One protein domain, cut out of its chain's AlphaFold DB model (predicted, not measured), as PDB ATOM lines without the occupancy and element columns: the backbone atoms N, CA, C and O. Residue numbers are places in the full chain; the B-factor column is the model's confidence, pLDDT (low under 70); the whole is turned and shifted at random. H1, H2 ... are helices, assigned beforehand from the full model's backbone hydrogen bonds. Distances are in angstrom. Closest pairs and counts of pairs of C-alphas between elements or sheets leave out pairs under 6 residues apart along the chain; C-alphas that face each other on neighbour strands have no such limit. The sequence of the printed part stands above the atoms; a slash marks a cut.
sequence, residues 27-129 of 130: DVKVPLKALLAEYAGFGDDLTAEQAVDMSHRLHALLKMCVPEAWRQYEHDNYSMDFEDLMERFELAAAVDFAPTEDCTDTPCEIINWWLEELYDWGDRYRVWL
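This is residues 27 to 129 of the 130 residues of an uncharacterized protein of Ralstonia pickettii OR214 (UniProt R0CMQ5). Two long helices, H2 and H6, run the same way nearly side by side, and H4 packs on both, making a triangle with them and crossing H2 steeply. H1 folds back along H2 as a hairpin, and the short H3 and H5 lie near opposite ends of the body. The printed part has 103 residues with six named helices, H1 to H6 in chain order, and no named strand: its class is all helix. It is compact, with a radius of gyration of the C-alphas of 14.0 A and spans of 40 by 28 by 19 A.

Start at residues 28 to 29, which pair, parallel, with residues 127 to 128. Next, H1, residues 32 to 39, touches residues 54 to 61 of H2, residues 48 to 65, at a shallow tilt of 18 degrees, opposite ways; their closest C-alphas, of Leu 32 and Leu 58, are 7.8 A apart. H2 is the hub, touching four helices. It meets H3, residues 68 to 71, only through their link. H4, residues 80 to 91, touches H2 at a steep tilt of 51 degrees, opposite ways, closest at the C-alphas of Ser 55 and Phe 89, 4.7 A. H5, residues 94 to 97, touches H2 at the C-alphas of Ala 48 and Ala 94, 5.0 A. H6, residues 107 to 125, touches H2 at a shallow tilt of 16 degrees, closest at the C-alphas of Ala 48 and Pro 107, 5.7 A. H1 and H6 are apart. In H2, H4 and H6 every O i to N i+4 pair is within hydrogen-bond range; in H1 2 of 4 are, and H3 and H5 are too short for one.

Find C-alpha 32 at (43.103, -19.130, 37.575), where H1 begins its 11.6 A. H2 spans 25.6 A, H3 5.4 A, H4 16.3 A, H5 5.5 A and H6 27.1 A, ending at C-alpha 125, (52.597, -31.784, 37.643).

The C-alphas farthest apart, of Asp 27 and Glu 101, are 42.4 A apart. The printed part has no cut, no link is long, and no printed residue is under 70 in pLDDT.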
ATOM      1  N   ASP A  27      56.542 -25.270  39.211       84.12
ATOM      2  CA  ASP A  27      57.283 -25.024  37.972       84.12
ATOM      3  C   ASP A  27      56.559 -24.016  37.071       84.12
ATOM      4  O   ASP A  27      57.196 -23.193  36.414       84.12
ATOM      5  N   VAL A  28      55.225 -24.027  37.103       91.12
ATOM      6  CA  VAL A  28      54.351 -23.153  36.309       91.12
ATOM      7  C   VAL A  28      53.349 -22.463  37.232       91.12
ATOM      8  O   VAL A  28      52.964 -23.010  38.267       91.12
ATOM      9  N   LYS A  29      52.926 -21.246  36.875       92.88
ATOM     10  CA  LYS A  29      51.874 -20.503  37.576       92.88
ATOM     11  C   LYS A  29      50.809 -20.054  36.582       92.88
ATOM     12  O   LYS A  29      51.130 -19.362  35.623       92.88
ATOM     13  N   VAL A  30      49.561 -20.404  36.859       94.00
ATOM     14  CA  VAL A  30      48.367 -20.026  36.102       94.00
ATOM     15  C   VAL A  30      47.485 -19.183  37.031       94.00
ATOM     16  O   VAL A  30      47.148 -19.655  38.117       94.00
ATOM     17  N   PRO A  31      47.130 -17.936  36.674       93.75
ATOM     18  CA  PRO A  31      46.332 -17.049  37.526       93.75
ATOM     19  C   PRO A  31      44.828 -17.364  37.422       93.75
ATOM     20  O   PRO A  31      44.033 -16.524  37.002       93.75
ATOM     21  N   LEU A  32      44.446 -18.590  37.779       93.50
ATOM     22  CA  LEU A  32      43.103 -19.130  37.575       93.50
ATOM     23  C   LEU A  32      42.036 -18.369  38.375       93.50
ATOM     24  O   LEU A  32      40.988 -18.014  37.844       93.50
ATOM     25  N   LYS A  33      42.316 -18.036  39.633       91.62
ATOM     26  CA  LYS A  33      41.395 -17.363  40.554       91.62
ATOM     27  C   LYS A  33      40.883 -16.025  40.050       91.62
ATOM     28  O   LYS A  33      39.751 -15.672  40.361       91.62
ATOM     29  N   ALA A  34      41.695 -15.273  39.304       92.06
ATOM     30  CA  ALA A  34      41.249 -14.011  38.720       92.06
ATOM     31  C   ALA A  34      40.105 -14.247  37.724       92.06
ATOM     32  O   ALA A  34      39.105 -13.543  37.792       92.06
ATOM     33  N   LEU A  35      40.228 -15.278  36.881       94.38
ATOM     34  CA  LEU A  35      39.178 -15.686  35.954       94.38
ATOM     35  C   LEU A  35      37.951 -16.212  36.709       94.38
ATOM     36  O   LEU A  35      36.844 -15.749  36.462       94.38
ATOM     37  N   LEU A  36      38.139 -17.129  37.668       93.69
ATOM     38  CA  LEU A  36      37.024 -17.710  38.432       93.69
ATOM     39  C   LEU A  36      36.227 -16.644  39.204       93.69
ATOM     40  O   LEU A  36      35.006 -16.734  39.309       93.69
ATOM     41  N   ALA A  37      36.896 -15.608  39.718       93.62
ATOM     42  CA  ALA A  37      36.247 -14.520  40.446       93.62
ATOM     43  C   ALA A  37      35.247 -13.724  39.590       93.62
ATOM     44  O   ALA A  37      34.311 -13.154  40.146       93.62
ATOM     45  N   GLU A  38      35.412 -13.697  38.264       95.06
ATOM     46  CA  GLU A  38      34.472 -13.036  37.353       95.06
ATOM     47  C   GLU A  38      33.123 -13.769  37.274       95.06
ATOM     48  O   GLU A  38      32.098 -13.130  37.047       95.06
ATOM     49  N   TYR A  39      33.114 -15.084  37.522       93.75
ATOM     50  CA  TYR A  39      31.915 -15.930  37.473       93.75
ATOM     51  C   TYR A  39      31.389 -16.309  38.862       93.75
ATOM     52  O   TYR A  39      30.264 -16.785  38.991       93.75
ATOM     53  N   ALA A  40      32.161 -16.052  39.921       89.38
ATOM     54  CA  ALA A  40      31.816 -16.429  41.292       89.38
ATOM     55  C   ALA A  40      30.477 -15.848  41.785       89.38
ATOM     56  O   ALA A  40      29.876 -16.392  42.706       89.38
ATOM     57  N   GLY A  41      30.014 -14.744  41.190       89.44
ATOM     58  CA  GLY A  41      28.729 -14.130  41.523       89.44
ATOM     59  C   GLY A  41      27.502 -14.882  40.997       89.44
ATOM     60  O   GLY A  41      26.411 -14.610  41.486       89.44
ATOM     61  N   PHE A  42      27.662 -15.791  40.029       90.81
ATOM     62  CA  PHE A  42      26.543 -16.538  39.446       90.81
ATOM     63  C   PHE A  42      26.147 -17.751  40.294       90.81
ATOM     64  O   PHE A  42      24.962 -18.011  40.453       90.81
ATOM     65  N   GLY A  43      27.113 -18.469  40.877       89.69
ATOM     66  CA  GLY A  43      26.821 -19.702  41.618       89.69
ATOM     67  C   GLY A  43      25.999 -20.679  40.770       89.69
ATOM     68  O   GLY A  43      26.330 -20.914  39.611       89.69
ATOM     69  N   ASP A  44      24.905 -21.192  41.328       88.88
ATOM     70  CA  ASP A  44      24.011 -22.136  40.640       88.88
ATOM     71  C   ASP A  44      23.177 -21.483  39.520       88.88
ATOM     72  O   ASP A  44      22.628 -22.187  38.674       88.88
ATOM     73  N   ASP A  45      23.123 -20.145  39.461       92.81
ATOM     74  CA  ASP A  45      22.449 -19.398  38.389       92.81
ATOM     75  C   ASP A  45      23.329 -19.238  37.129       92.81
ATOM     76  O   ASP A  45      22.945 -18.546  36.182       92.81
ATOM     77  N   LEU A  46      24.524 -19.846  37.103       94.94
ATOM     78  CA  LEU A  46      25.418 -19.836  35.944       94.94
ATOM     79  C   LEU A  46      24.718 -20.453  34.726       94.94
ATOM     80  O   LEU A  46      24.307 -21.614  34.753       94.94
ATOM     81  N   THR A  47      24.613 -19.698  33.631       95.44
ATOM     82  CA  THR A  47      23.982 -20.205  32.404       95.44
ATOM     83  C   THR A  47      24.943 -21.061  31.581       95.44
ATOM     84  O   THR A  47      26.166 -20.950  31.701       95.44
ATOM     85  N   ALA A  48      24.398 -21.884  30.681       95.69
ATOM     86  CA  ALA A  48      25.194 -22.688  29.757       95.69
ATOM     87  C   ALA A  48      26.125 -21.823  28.888       95.69
ATOM     88  O   ALA A  48      27.284 -22.167  28.681       95.69
ATOM     89  N   GLU A  49      25.666 -20.661  28.421       96.69
ATOM     90  CA  GLU A  49      26.480 -19.741  27.621       96.69
ATOM     91  C   GLU A  49      27.646 -19.160  28.426       96.69
ATOM     92  O   GLU A  49      28.748 -19.005  27.899       96.69
ATOM     93  N   GLN A  50      27.421 -18.858  29.707       97.12
ATOM     94  CA  GLN A  50      28.471 -18.379  30.604       97.12
ATOM     95  C   GLN A  50      29.480 -19.485  30.925       97.12
ATOM     96  O   GLN A  50      30.677 -19.212  30.968       97.12
ATOM     97  N   ALA A  51      29.023 -20.729  31.093       96.88
ATOM     98  CA  ALA A  51      29.892 -21.887  31.293       96.88
ATOM     99  C   ALA A  51      30.756 -22.192  30.052       96.88
ATOM    100  O   ALA A  51      31.948 -22.482  30.180       96.88
ATOM    101  N   VAL A  52      30.194 -22.043  28.848       98.31
ATOM    102  CA  VAL A  52      30.938 -22.138  27.579       98.31
ATOM    103  C   VAL A  52      32.003 -21.047  27.481       98.31
ATOM    104  O   VAL A  52      33.165 -21.334  27.197       98.31
ATOM    105  N   ASP A  53      31.634 -19.791  27.741       98.12
ATOM    106  CA  ASP A  53      32.581 -18.671  27.732       98.12
ATOM    107  C   ASP A  53      33.719 -18.888  28.741       98.12
ATOM    108  O   ASP A  53      34.899 -18.769  28.403       98.12
ATOM    109  N   MET A  54      33.377 -19.309  29.960       97.69
ATOM    110  CA  MET A  54      34.345 -19.668  30.991       97.69
ATOM    111  C   MET A  54      35.284 -20.791  30.528       97.69
ATOM    112  O   MET A  54      36.499 -20.657  30.682       97.69
ATOM    113  N   SER A  55      34.760 -21.852  29.907       98.25
ATOM    114  CA  SER A  55      35.542 -22.981  29.374       98.25
ATOM    115  C   SER A  55      36.554 -22.540  28.319       98.25
ATOM    116  O   SER A  55      37.747 -22.819  28.439       98.25
ATOM    117  N   HIS A  56      36.128 -21.744  27.339       98.62
ATOM    118  CA  HIS A  56      37.040 -21.233  26.317       98.62
ATOM    119  C   HIS A  56      38.122 -20.316  26.901       98.62
ATOM    120  O   HIS A  56      39.282 -20.352  26.473       98.62
ATOM    121  N   ARG A  57      37.778 -19.503  27.907       98.31
ATOM    122  CA  ARG A  57      38.752 -18.648  28.599       98.31
ATOM    123  C   ARG A  57      39.733 -19.461  29.439       98.31
ATOM    124  O   ARG A  57      40.913 -19.107  29.476       98.31
ATOM    125  N   LEU A  58      39.285 -20.556  30.055       97.94
ATOM    126  CA  LEU A  58      40.148 -21.526  30.733       97.94
ATOM    127  C   LEU A  58      41.131 -22.161  29.747       97.94
ATOM    128  O   LEU A  58      42.337 -22.110  29.990       97.94
ATOM    129  N   HIS A  59      40.646 -22.658  28.605       98.19
ATOM    130  CA  HIS A  59      41.493 -23.208  27.543       98.19
ATOM    131  C   HIS A  59      42.566 -22.203  27.095       98.19
ATOM    132  O   HIS A  59      43.758 -22.518  27.079       98.19
ATOM    133  N   ALA A  60      42.166 -20.966  26.787       98.06
ATOM    134  CA  ALA A  60      43.090 -19.924  26.345       98.06
ATOM    135  C   ALA A  60      44.141 -19.580  27.417       98.06
ATOM    136  O   ALA A  60      45.327 -19.437  27.103       98.06
ATOM    137  N   LEU A  61      43.726 -19.475  28.683       97.50
ATOM    138  CA  LEU A  61      44.615 -19.187  29.806       97.50
ATOM    139  C   LEU A  61      45.634 -20.312  30.019       97.50
ATOM    140  O   LEU A  61      46.831 -20.046  30.146       97.50
ATOM    141  N   LEU A  62      45.176 -21.564  30.019       96.69
ATOM    142  CA  LEU A  62      46.034 -22.735  30.171       96.69
ATOM    143  C   LEU A  62      47.026 -22.840  29.014       96.69
ATOM    144  O   LEU A  62      48.220 -22.986  29.256       96.69
ATOM    145  N   LYS A  63      46.577 -22.654  27.771       96.50
ATOM    146  CA  LYS A  63      47.447 -22.668  26.585       96.50
ATOM    147  C   LYS A  63      48.526 -21.581  26.619       96.50
ATOM    148  O   LYS A  63      49.618 -21.789  26.104       96.50
ATOM    149  N   MET A  64      48.229 -20.426  27.212       96.31
ATOM    150  CA  MET A  64      49.181 -19.323  27.353       96.31
ATOM    151  C   MET A  64      50.211 -19.565  28.466       96.31
ATOM    152  O   MET A  64      51.361 -19.146  28.337       96.31
ATOM    153  N   CYS A  65      49.804 -20.181  29.576       95.19
ATOM    154  CA  CYS A  65      50.657 -20.327  30.758       95.19
ATOM    155  C   CYS A  65      51.411 -21.660  30.815       95.19
ATOM    156  O   CYS A  65      52.505 -21.712  31.379       95.19
ATOM    157  N   VAL A  66      50.841 -22.735  30.269       94.62
ATOM    158  CA  VAL A  66      51.456 -24.065  30.250       94.62
ATOM    159  C   VAL A  66      52.417 -24.151  29.063       94.62
ATOM    160  O   VAL A  66      52.016 -23.850  27.938       94.62
ATOM    161  N   PRO A  67      53.688 -24.547  29.270       94.94
ATOM    162  CA  PRO A  67      54.642 -24.666  28.175       94.94
ATOM    163  C   PRO A  67      54.152 -25.634  27.096       94.94
ATOM    164  O   PRO A  67      53.786 -26.765  27.400       94.94
ATOM    165  N   GLU A  68      54.241 -25.232  25.828       94.00
ATOM    166  CA  GLU A  68      53.843 -26.074  24.689       94.00
ATOM    167  C   GLU A  68      54.575 -27.426  24.676       94.00
ATOM    168  O   GLU A  68      53.988 -28.448  24.336       94.00
ATOM    169  N   ALA A  69      55.830 -27.460  25.136       94.50
ATOM    170  CA  ALA A  69      56.600 -28.694  25.270       94.50
ATOM    171  C   ALA A  69      55.917 -29.737  26.172       94.50
ATOM    172  O   ALA A  69      56.073 -30.925  25.932       94.50
ATOM    173  N   TRP A  70      55.136 -29.325  27.179       94.25
ATOM    174  CA  TRP A  70      54.433 -30.256  28.072       94.25
ATOM    175  C   TRP A  70      53.248 -30.946  27.392       94.25
ATOM    176  O   TRP A  70      52.763 -31.946  27.903       94.25
ATOM    177  N   ARG A  71      52.813 -30.436  26.236       90.75
ATOM    178  CA  ARG A  71      51.745 -31.014  25.414       90.75
ATOM    179  C   ARG A  71      52.267 -32.010  24.372       90.75
ATOM    180  O   ARG A  71      51.487 -32.609  23.640       90.75
ATOM    181  N   GLN A  72      53.587 -32.187  24.283       94.12
ATOM    182  CA  GLN A  72      54.217 -33.167  23.397       94.12
ATOM    183  C   GLN A  72      54.253 -34.527  24.093       94.12
ATOM    184  O   GLN A  72      54.705 -34.612  25.231       94.12
ATOM    185  N   TYR A  73      53.807 -35.578  23.403       91.88
ATOM    186  CA  TYR A  73      53.647 -36.927  23.961       91.88
ATOM    187  C   TYR A  73      54.925 -37.477  24.620       91.88
ATOM    188  O   TYR A  73      54.862 -38.231  25.588       91.88
ATOM    189  N   GLU A  74      56.097 -37.087  24.119       93.81
ATOM    190  CA  GLU A  74      57.400 -37.535  24.612       93.81
ATOM    191  C   GLU A  74      57.898 -36.788  25.861       93.81
ATOM    192  O   GLU A  74      58.933 -37.157  26.418       93.81
ATOM    193  N   HIS A  75      57.221 -35.723  26.296       93.75
ATOM    194  CA  HIS A  75      57.660 -34.912  27.428       93.75
ATOM    195  C   HIS A  75      57.256 -35.547  28.768       93.75
ATOM    196  O   HIS A  75      56.126 -35.988  28.940       93.75
ATOM    197  N   ASP A  76      58.136 -35.504  29.774       91.06
ATOM    198  CA  ASP A  76      57.897 -36.122  31.097       91.06
ATOM    199  C   ASP A  76      56.641 -35.595  31.818       91.06
ATOM    200  O   ASP A  76      56.038 -36.284  32.641       91.06
ATOM    201  N   ASN A  77      56.249 -34.356  31.514       91.19
ATOM    202  CA  ASN A  77      55.047 -33.713  32.059       91.19
ATOM    203  C   ASN A  77      53.804 -33.851  31.165       91.19
ATOM    204  O   ASN A  77      52.787 -33.224  31.460       91.19
ATOM    205  N   TYR A  78      53.877 -34.640  30.092       93.56
ATOM    206  CA  TYR A  78      52.711 -34.949  29.277       93.56
ATOM    207  C   TYR A  78      51.661 -35.706  30.093       93.56
ATOM    208  O   TYR A  78      51.968 -36.556  30.937       93.56
ATOM    209  N   SER A  79      50.398 -35.381  29.843       94.69
ATOM    210  CA  SER A  79      49.255 -36.002  30.494       94.69
ATOM    211  C   SER A  79      48.114 -36.102  29.497       94.69
ATOM    212  O   SER A  79      47.593 -35.084  29.056       94.69
ATOM    213  N   MET A  80      47.721 -37.332  29.169       94.31
ATOM    214  CA  MET A  80      46.554 -37.583  28.321       94.31
ATOM    215  C   MET A  80      45.286 -37.004  28.964       94.31
ATOM    216  O   MET A  80      44.580 -36.257  28.310       94.31
ATOM    217  N   ASP A  81      45.100 -37.210  30.276       93.69
ATOM    218  CA  ASP A  81      43.993 -36.617  31.044       93.69
ATOM    219  C   ASP A  81      43.924 -35.079  30.886       93.69
ATOM    220  O   ASP A  81      42.840 -34.507  30.786       93.69
ATOM    221  N   PHE A  82      45.077 -34.395  30.847       95.56
ATOM    222  CA  PHE A  82      45.132 -32.946  30.626       95.56
ATOM    223  C   PHE A  82      44.802 -32.550  29.192       95.56
ATOM    224  O   PHE A  82      44.103 -31.563  28.997       95.56
ATOM    225  N   GLU A  83      45.292 -33.284  28.192       96.88
ATOM    226  CA  GLU A  83      44.952 -33.001  26.795       96.88
ATOM    227  C   GLU A  83      43.459 -33.238  26.526       96.88
ATOM    228  O   GLU A  83      42.824 -32.384  25.914       96.88
ATOM    229  N   ASP A  84      42.874 -34.302  27.083       97.00
ATOM    230  CA  ASP A  84      41.432 -34.571  27.010       97.00
ATOM    231  C   ASP A  84      40.620 -33.462  27.704       97.00
ATOM    232  O   ASP A  84      39.531 -33.083  27.266       97.00
ATOM    233  N   LEU A  85      41.126 -32.916  28.814       97.19
ATOM    234  CA  LEU A  85      40.516 -31.770  29.491       97.19
ATOM    235  C   LEU A  85      40.654 -30.471  28.676       97.19
ATOM    236  O   LEU A  85      39.711 -29.686  28.602       97.19
ATOM    237  N   MET A  86      41.806 -30.245  28.040       97.81
ATOM    238  CA  MET A  86      42.034 -29.103  27.151       97.81
ATOM    239  C   MET A  86      41.106 -29.148  25.936       97.81
ATOM    240  O   MET A  86      40.533 -28.117  25.587       97.81
ATOM    241  N   GLU A  87      40.916 -30.325  25.336       97.62
ATOM    242  CA  GLU A  87      39.961 -30.539  24.245       97.62
ATOM    243  C   GLU A  87      38.523 -30.284  24.712       97.62
ATOM    244  O   GLU A  87      37.789 -29.554  24.044       97.62
ATOM    245  N   ARG A  88      38.133 -30.785  25.894       97.25
ATOM    246  CA  ARG A  88      36.818 -30.485  26.490       97.25
ATOM    247  C   ARG A  88      36.588 -28.985  26.658       97.25
ATOM    248  O   ARG A  88      35.534 -28.490  26.271       97.25
ATOM    249  N   PHE A  89      37.565 -28.242  27.174       98.12
ATOM    250  CA  PHE A  89      37.442 -26.788  27.298       98.12
ATOM    251  C   PHE A  89      37.413 -26.061  25.945       98.12
ATOM    252  O   PHE A  89      36.784 -25.010  25.843       98.12
ATOM    253  N   GLU A  90      38.109 -26.573  24.926       98.31
ATOM    254  CA  GLU A  90      38.150 -25.987  23.581       98.31
ATOM    255  C   GLU A  90      36.851 -26.205  22.800       98.31
ATOM    256  O   GLU A  90      36.441 -25.322  22.048       98.31
ATOM    257  N   LEU A  91      36.230 -27.373  22.961       98.06
ATOM    258  CA  LEU A  91      35.043 -27.784  22.212       98.06
ATOM    259  C   LEU A  91      33.729 -27.551  22.965       98.06
ATOM    260  O   LEU A  91      32.669 -27.842  22.409       98.06
ATOM    261  N   ALA A  92      33.796 -27.025  24.191       97.88
ATOM    262  CA  ALA A  92      32.642 -26.786  25.046       97.88
ATOM    263  C   ALA A  92      31.536 -26.006  24.315       97.88
ATOM    264  O   ALA A  92      31.727 -24.898  23.808       97.88
ATOM    265  N   ALA A  93      30.338 -26.571  24.312       97.56
ATOM    266  CA  ALA A  93      29.141 -26.003  23.725       97.56
ATOM    267  C   ALA A  93      27.985 -26.034  24.728       97.56
ATOM    268  O   ALA A  93      27.989 -26.770  25.707       97.56
ATOM    269  N   ALA A  94      26.941 -25.241  24.476       95.56
ATOM    270  CA  ALA A  94      25.816 -25.123  25.410       95.56
ATOM    271  C   ALA A  94      25.108 -26.468  25.678       95.56
ATOM    272  O   ALA A  94      24.524 -26.652  26.741       95.56
ATOM    273  N   VAL A  95      25.179 -27.408  24.728       94.38
ATOM    274  CA  VAL A  95      24.634 -28.766  24.874       94.38
ATOM    275  C   VAL A  95      25.359 -29.580  25.949       94.38
ATOM    276  O   VAL A  95      24.718 -30.403  26.591       94.38
ATOM    277  N   ASP A  96      26.642 -29.311  26.196       93.25
ATOM    278  CA  ASP A  96      27.436 -30.016  27.212       93.25
ATOM    279  C   ASP A  96      27.028 -29.626  28.639       93.25
ATOM    280  O   ASP A  96      27.342 -30.334  29.589       93.25
ATOM    281  N   PHE A  97      26.301 -28.513  28.780       93.75
ATOM    282  CA  PHE A  97      25.779 -27.997  30.046       93.75
ATOM    283  C   PHE A  97      24.252 -28.099  30.145       93.75
ATOM    284  O   PHE A  97      23.648 -27.562  31.075       93.75
ATOM    285  N   ALA A  98      23.606 -28.728  29.160       88.12
ATOM    286  CA  ALA A  98      22.167 -28.919  29.167       88.12
ATOM    287  C   ALA A  98      21.810 -30.177  29.977       88.12
ATOM    288  O   ALA A  98      22.433 -31.223  29.780       88.12
ATOM    289  N   PRO A  99      20.781 -30.123  30.843       85.19
ATOM    290  CA  PRO A  99      20.329 -31.306  31.559       85.19
ATOM    291  C   PRO A  99      19.824 -32.366  30.573       85.19
ATOM    292  O   PRO A  99      19.141 -32.063  29.589       85.19
ATOM    293  N   THR A 100      20.142 -33.621  30.863       83.94
ATOM    294  CA  THR A 100      19.702 -34.804  30.114       83.94
ATOM    295  C   THR A 100      18.794 -35.670  30.988       83.94
ATOM    296  O   THR A 100      18.614 -35.396  32.174       83.94
ATOM    297  N   GLU A 101      18.196 -36.727  30.425       82.75
ATOM    298  CA  GLU A 101      17.369 -37.659  31.213       82.75
ATOM    299  C   GLU A 101      18.168 -38.362  32.328       82.75
ATOM    300  O   GLU A 101      17.603 -38.672  33.376       82.75
ATOM    301  N   ASP A 102      19.476 -38.552  32.124       82.00
ATOM    302  CA  ASP A 102      20.365 -39.285  33.031       82.00
ATOM    303  C   ASP A 102      21.238 -38.373  33.913       82.00
ATOM    304  O   ASP A 102      21.888 -38.852  34.844       82.00
ATOM    305  N   CYS A 103      21.272 -37.068  33.636       77.62
ATOM    306  CA  CYS A 103      22.109 -36.106  34.346       77.62
ATOM    307  C   CYS A 103      21.390 -34.761  34.478       77.62
ATOM    308  O   CYS A 103      21.084 -34.105  33.483       77.62
ATOM    309  N   THR A 104      21.128 -34.357  35.721       85.81
ATOM    310  CA  THR A 104      20.453 -33.096  36.065       85.81
ATOM    311  C   THR A 104      21.415 -32.050  36.619       85.81
ATOM    312  O   THR A 104      20.959 -31.095  37.247       85.81
ATOM    313  N   ASP A 105      22.718 -32.253  36.432       92.25
ATOM    314  CA  ASP A 105      23.747 -31.360  36.949       92.25
ATOM    315  C   ASP A 105      23.619 -29.980  36.295       92.25
ATOM    316  O   ASP A 105      23.374 -29.831  35.094       92.25
ATOM    317  N   THR A 106      23.764 -28.949  37.113       93.19
ATOM    318  CA  THR A 106      23.791 -27.557  36.674       93.19
ATOM    319  C   THR A 106      25.087 -27.253  35.911       93.19
ATOM    320  O   THR A 106      26.109 -27.912  36.123       93.19
ATOM    321  N   PRO A 107      25.120 -26.195  35.077       95.12
ATOM    322  CA  PRO A 107      26.362 -25.755  34.441       95.12
ATOM    323  C   PRO A 107      27.495 -25.491  35.447       95.12
ATOM    324  O   PRO A 107      28.657 -25.775  35.165       95.12
ATOM    325  N   CYS A 108      27.154 -24.985  36.640       94.38
ATOM    326  CA  CYS A 108      28.091 -24.776  37.743       94.38
ATOM    327  C   CYS A 108      28.709 -26.097  38.230       94.38
ATOM    328  O   CYS A 108      29.930 -26.198  38.351       94.38
ATOM    329  N   GLU A 109      27.890 -27.123  38.472       94.50
ATOM    330  CA  GLU A 109      28.358 -28.444  38.908       94.50
ATOM    331  C   GLU A 109      29.275 -29.087  37.866       94.50
ATOM    332  O   GLU A 109      30.371 -29.523  38.213       94.50
ATOM    333  N   ILE A 110      28.896 -29.043  36.586       94.75
ATOM    334  CA  ILE A 110      29.700 -29.602  35.489       94.75
ATOM    335  C   ILE A 110      31.075 -28.920  35.407       94.75
ATOM    336  O   ILE A 110      32.106 -29.596  35.364       94.75
ATOM    337  N   ILE A 111      31.119 -27.582  35.447       95.06
ATOM    338  CA  ILE A 111      32.389 -26.839  35.457       95.06
ATOM    339  C   ILE A 111      33.219 -27.173  36.697       95.06
ATOM    340  O   ILE A 111      34.432 -27.342  36.582       95.06
ATOM    341  N   ASN A 112      32.600 -27.291  37.874       93.94
ATOM    342  CA  ASN A 112      33.320 -27.642  39.096       93.94
ATOM    343  C   ASN A 112      34.001 -29.009  38.976       93.94
ATOM    344  O   ASN A 112      35.153 -29.135  39.386       93.94
ATOM    345  N   TRP A 113      33.361 -29.994  38.346       94.25
ATOM    346  CA  TRP A 113      33.974 -31.305  38.113       94.25
ATOM    347  C   TRP A 113      35.194 -31.203  37.192       94.25
ATOM    348  O   TRP A 113      36.252 -31.760  37.485       94.25
ATOM    349  N   TRP A 114      35.096 -30.429  36.109       96.00
ATOM    350  CA  TRP A 114      36.234 -30.200  35.210       96.00
ATOM    351  C   TRP A 114      37.371 -29.439  35.906       96.00
ATOM    352  O   TRP A 114      38.551 -29.710  35.671       96.00
ATOM    353  N   LEU A 115      37.037 -28.501  36.796       95.50
ATOM    354  CA  LEU A 115      38.018 -27.792  37.615       95.50
ATOM    355  C   LEU A 115      38.687 -28.718  38.635       95.50
ATOM    356  O   LEU A 115      39.890 -28.588  38.844       95.50
ATOM    357  N   GLU A 116      37.967 -29.655  39.249       94.69
ATOM    358  CA  GLU A 116      38.559 -30.660  40.142       94.69
ATOM    359  C   GLU A 116      39.613 -31.503  39.414       94.69
ATOM    360  O   GLU A 116      40.732 -31.651  39.912       94.69
ATOM    361  N   GLU A 117      39.307 -31.968  38.199       94.94
ATOM    362  CA  GLU A 117      40.277 -32.671  37.353       94.94
ATOM    363  C   GLU A 117      41.506 -31.798  37.043       94.94
ATOM    364  O   GLU A 117      42.648 -32.264  37.136       94.94
ATOM    365  N   LEU A 118      41.288 -30.511  36.739       95.69
ATOM    366  CA  LEU A 118      42.370 -29.554  36.511       95.69
ATOM    367  C   LEU A 118      43.250 -29.382  37.757       95.69
ATOM    368  O   LEU A 118      44.478 -29.355  37.644       95.69
ATOM    369  N   TYR A 119      42.646 -29.264  38.941       92.56
ATOM    370  CA  TYR A 119      43.364 -29.114  40.208       92.56
ATOM    371  C   TYR A 119      44.193 -30.351  40.549       92.56
ATOM    372  O   TYR A 119      45.355 -30.214  40.942       92.56
ATOM    373  N   ASP A 120      43.647 -31.548  40.343       90.94
ATOM    374  CA  ASP A 120      44.383 -32.796  40.545       90.94
ATOM    375  C   ASP A 120      45.568 -32.924  39.572       90.94
ATOM    376  O   ASP A 120      46.667 -33.336  39.972       90.94
ATOM    377  N   TRP A 121      45.393 -32.509  38.311       93.50
ATOM    378  CA  TRP A 121      46.504 -32.394  37.364       93.50
ATOM    379  C   TRP A 121      47.557 -31.386  37.851       93.50
ATOM    380  O   TRP A 121      48.751 -31.705  37.895       93.50
ATOM    381  N   GLY A 122      47.142 -30.195  38.286       92.25
ATOM    382  CA  GLY A 122      48.059 -29.157  38.754       92.25
ATOM    383  C   GLY A 122      48.900 -29.593  39.957       92.25
ATOM    384  O   GLY A 122      50.121 -29.395  39.975       92.25
ATOM    385  N   ASP A 123      48.280 -30.278  40.922       87.81
ATOM    386  CA  ASP A 123      48.958 -30.860  42.084       87.81
ATOM    387  C   ASP A 123      50.021 -31.892  41.662       87.81
ATOM    388  O   ASP A 123      51.153 -31.876  42.170       87.81
ATOM    389  N   ARG A 124      49.684 -32.771  40.708       87.56
ATOM    390  CA  ARG A 124      50.577 -33.825  40.203       87.56
ATOM    391  C   ARG A 124      51.790 -33.248  39.471       87.56
ATOM    392  O   ARG A 124      52.920 -33.635  39.778       87.56
ATOM    393  N   TYR A 125      51.567 -32.314  38.549       89.19
ATOM    394  CA  TYR A 125      52.597 -31.784  37.643       89.19
ATOM    395  C   TYR A 125      53.234 -30.471  38.112       89.19
ATOM    396  O   TYR A 125      54.016 -29.853  37.393       89.19
ATOM    397  N   ARG A 126      52.952 -30.056  39.351       89.25
ATOM    398  CA  ARG A 126      53.535 -28.855  39.972       89.25
ATOM    399  C   ARG A 126      53.221 -27.574  39.221       89.25
ATOM    400  O   ARG A 126      54.065 -26.682  39.095       89.25
ATOM    401  N   VAL A 127      51.956 -27.444  38.860       91.25
ATOM    402  CA  VAL A 127      51.376 -26.229  38.305       91.25
ATOM    403  C   VAL A 127      50.559 -25.556  39.397       91.25
ATOM    404  O   VAL A 127      49.630 -26.129  39.955       91.25
ATOM    405  N   TRP A 128      50.916 -24.321  39.721       92.19
ATOM    406  CA  TRP A 128      50.151 -23.508  40.655       92.19
ATOM    407  C   TRP A 128      48.961 -22.872  39.937       92.19
ATOM    408  O   TRP A 128      49.156 -21.965  39.131       92.19
ATOM    409  N   LEU A 129      47.748 -23.317  40.256       88.50
ATOM    410  CA  LEU A 129      46.483 -22.860  39.659       88.50
ATOM    411  C   LEU A 129      45.801 -21.781  40.519       88.50
ATOM    412  O   LEU A 129      44.618 -21.872  40.830       88.50
TER     413      LEU A 129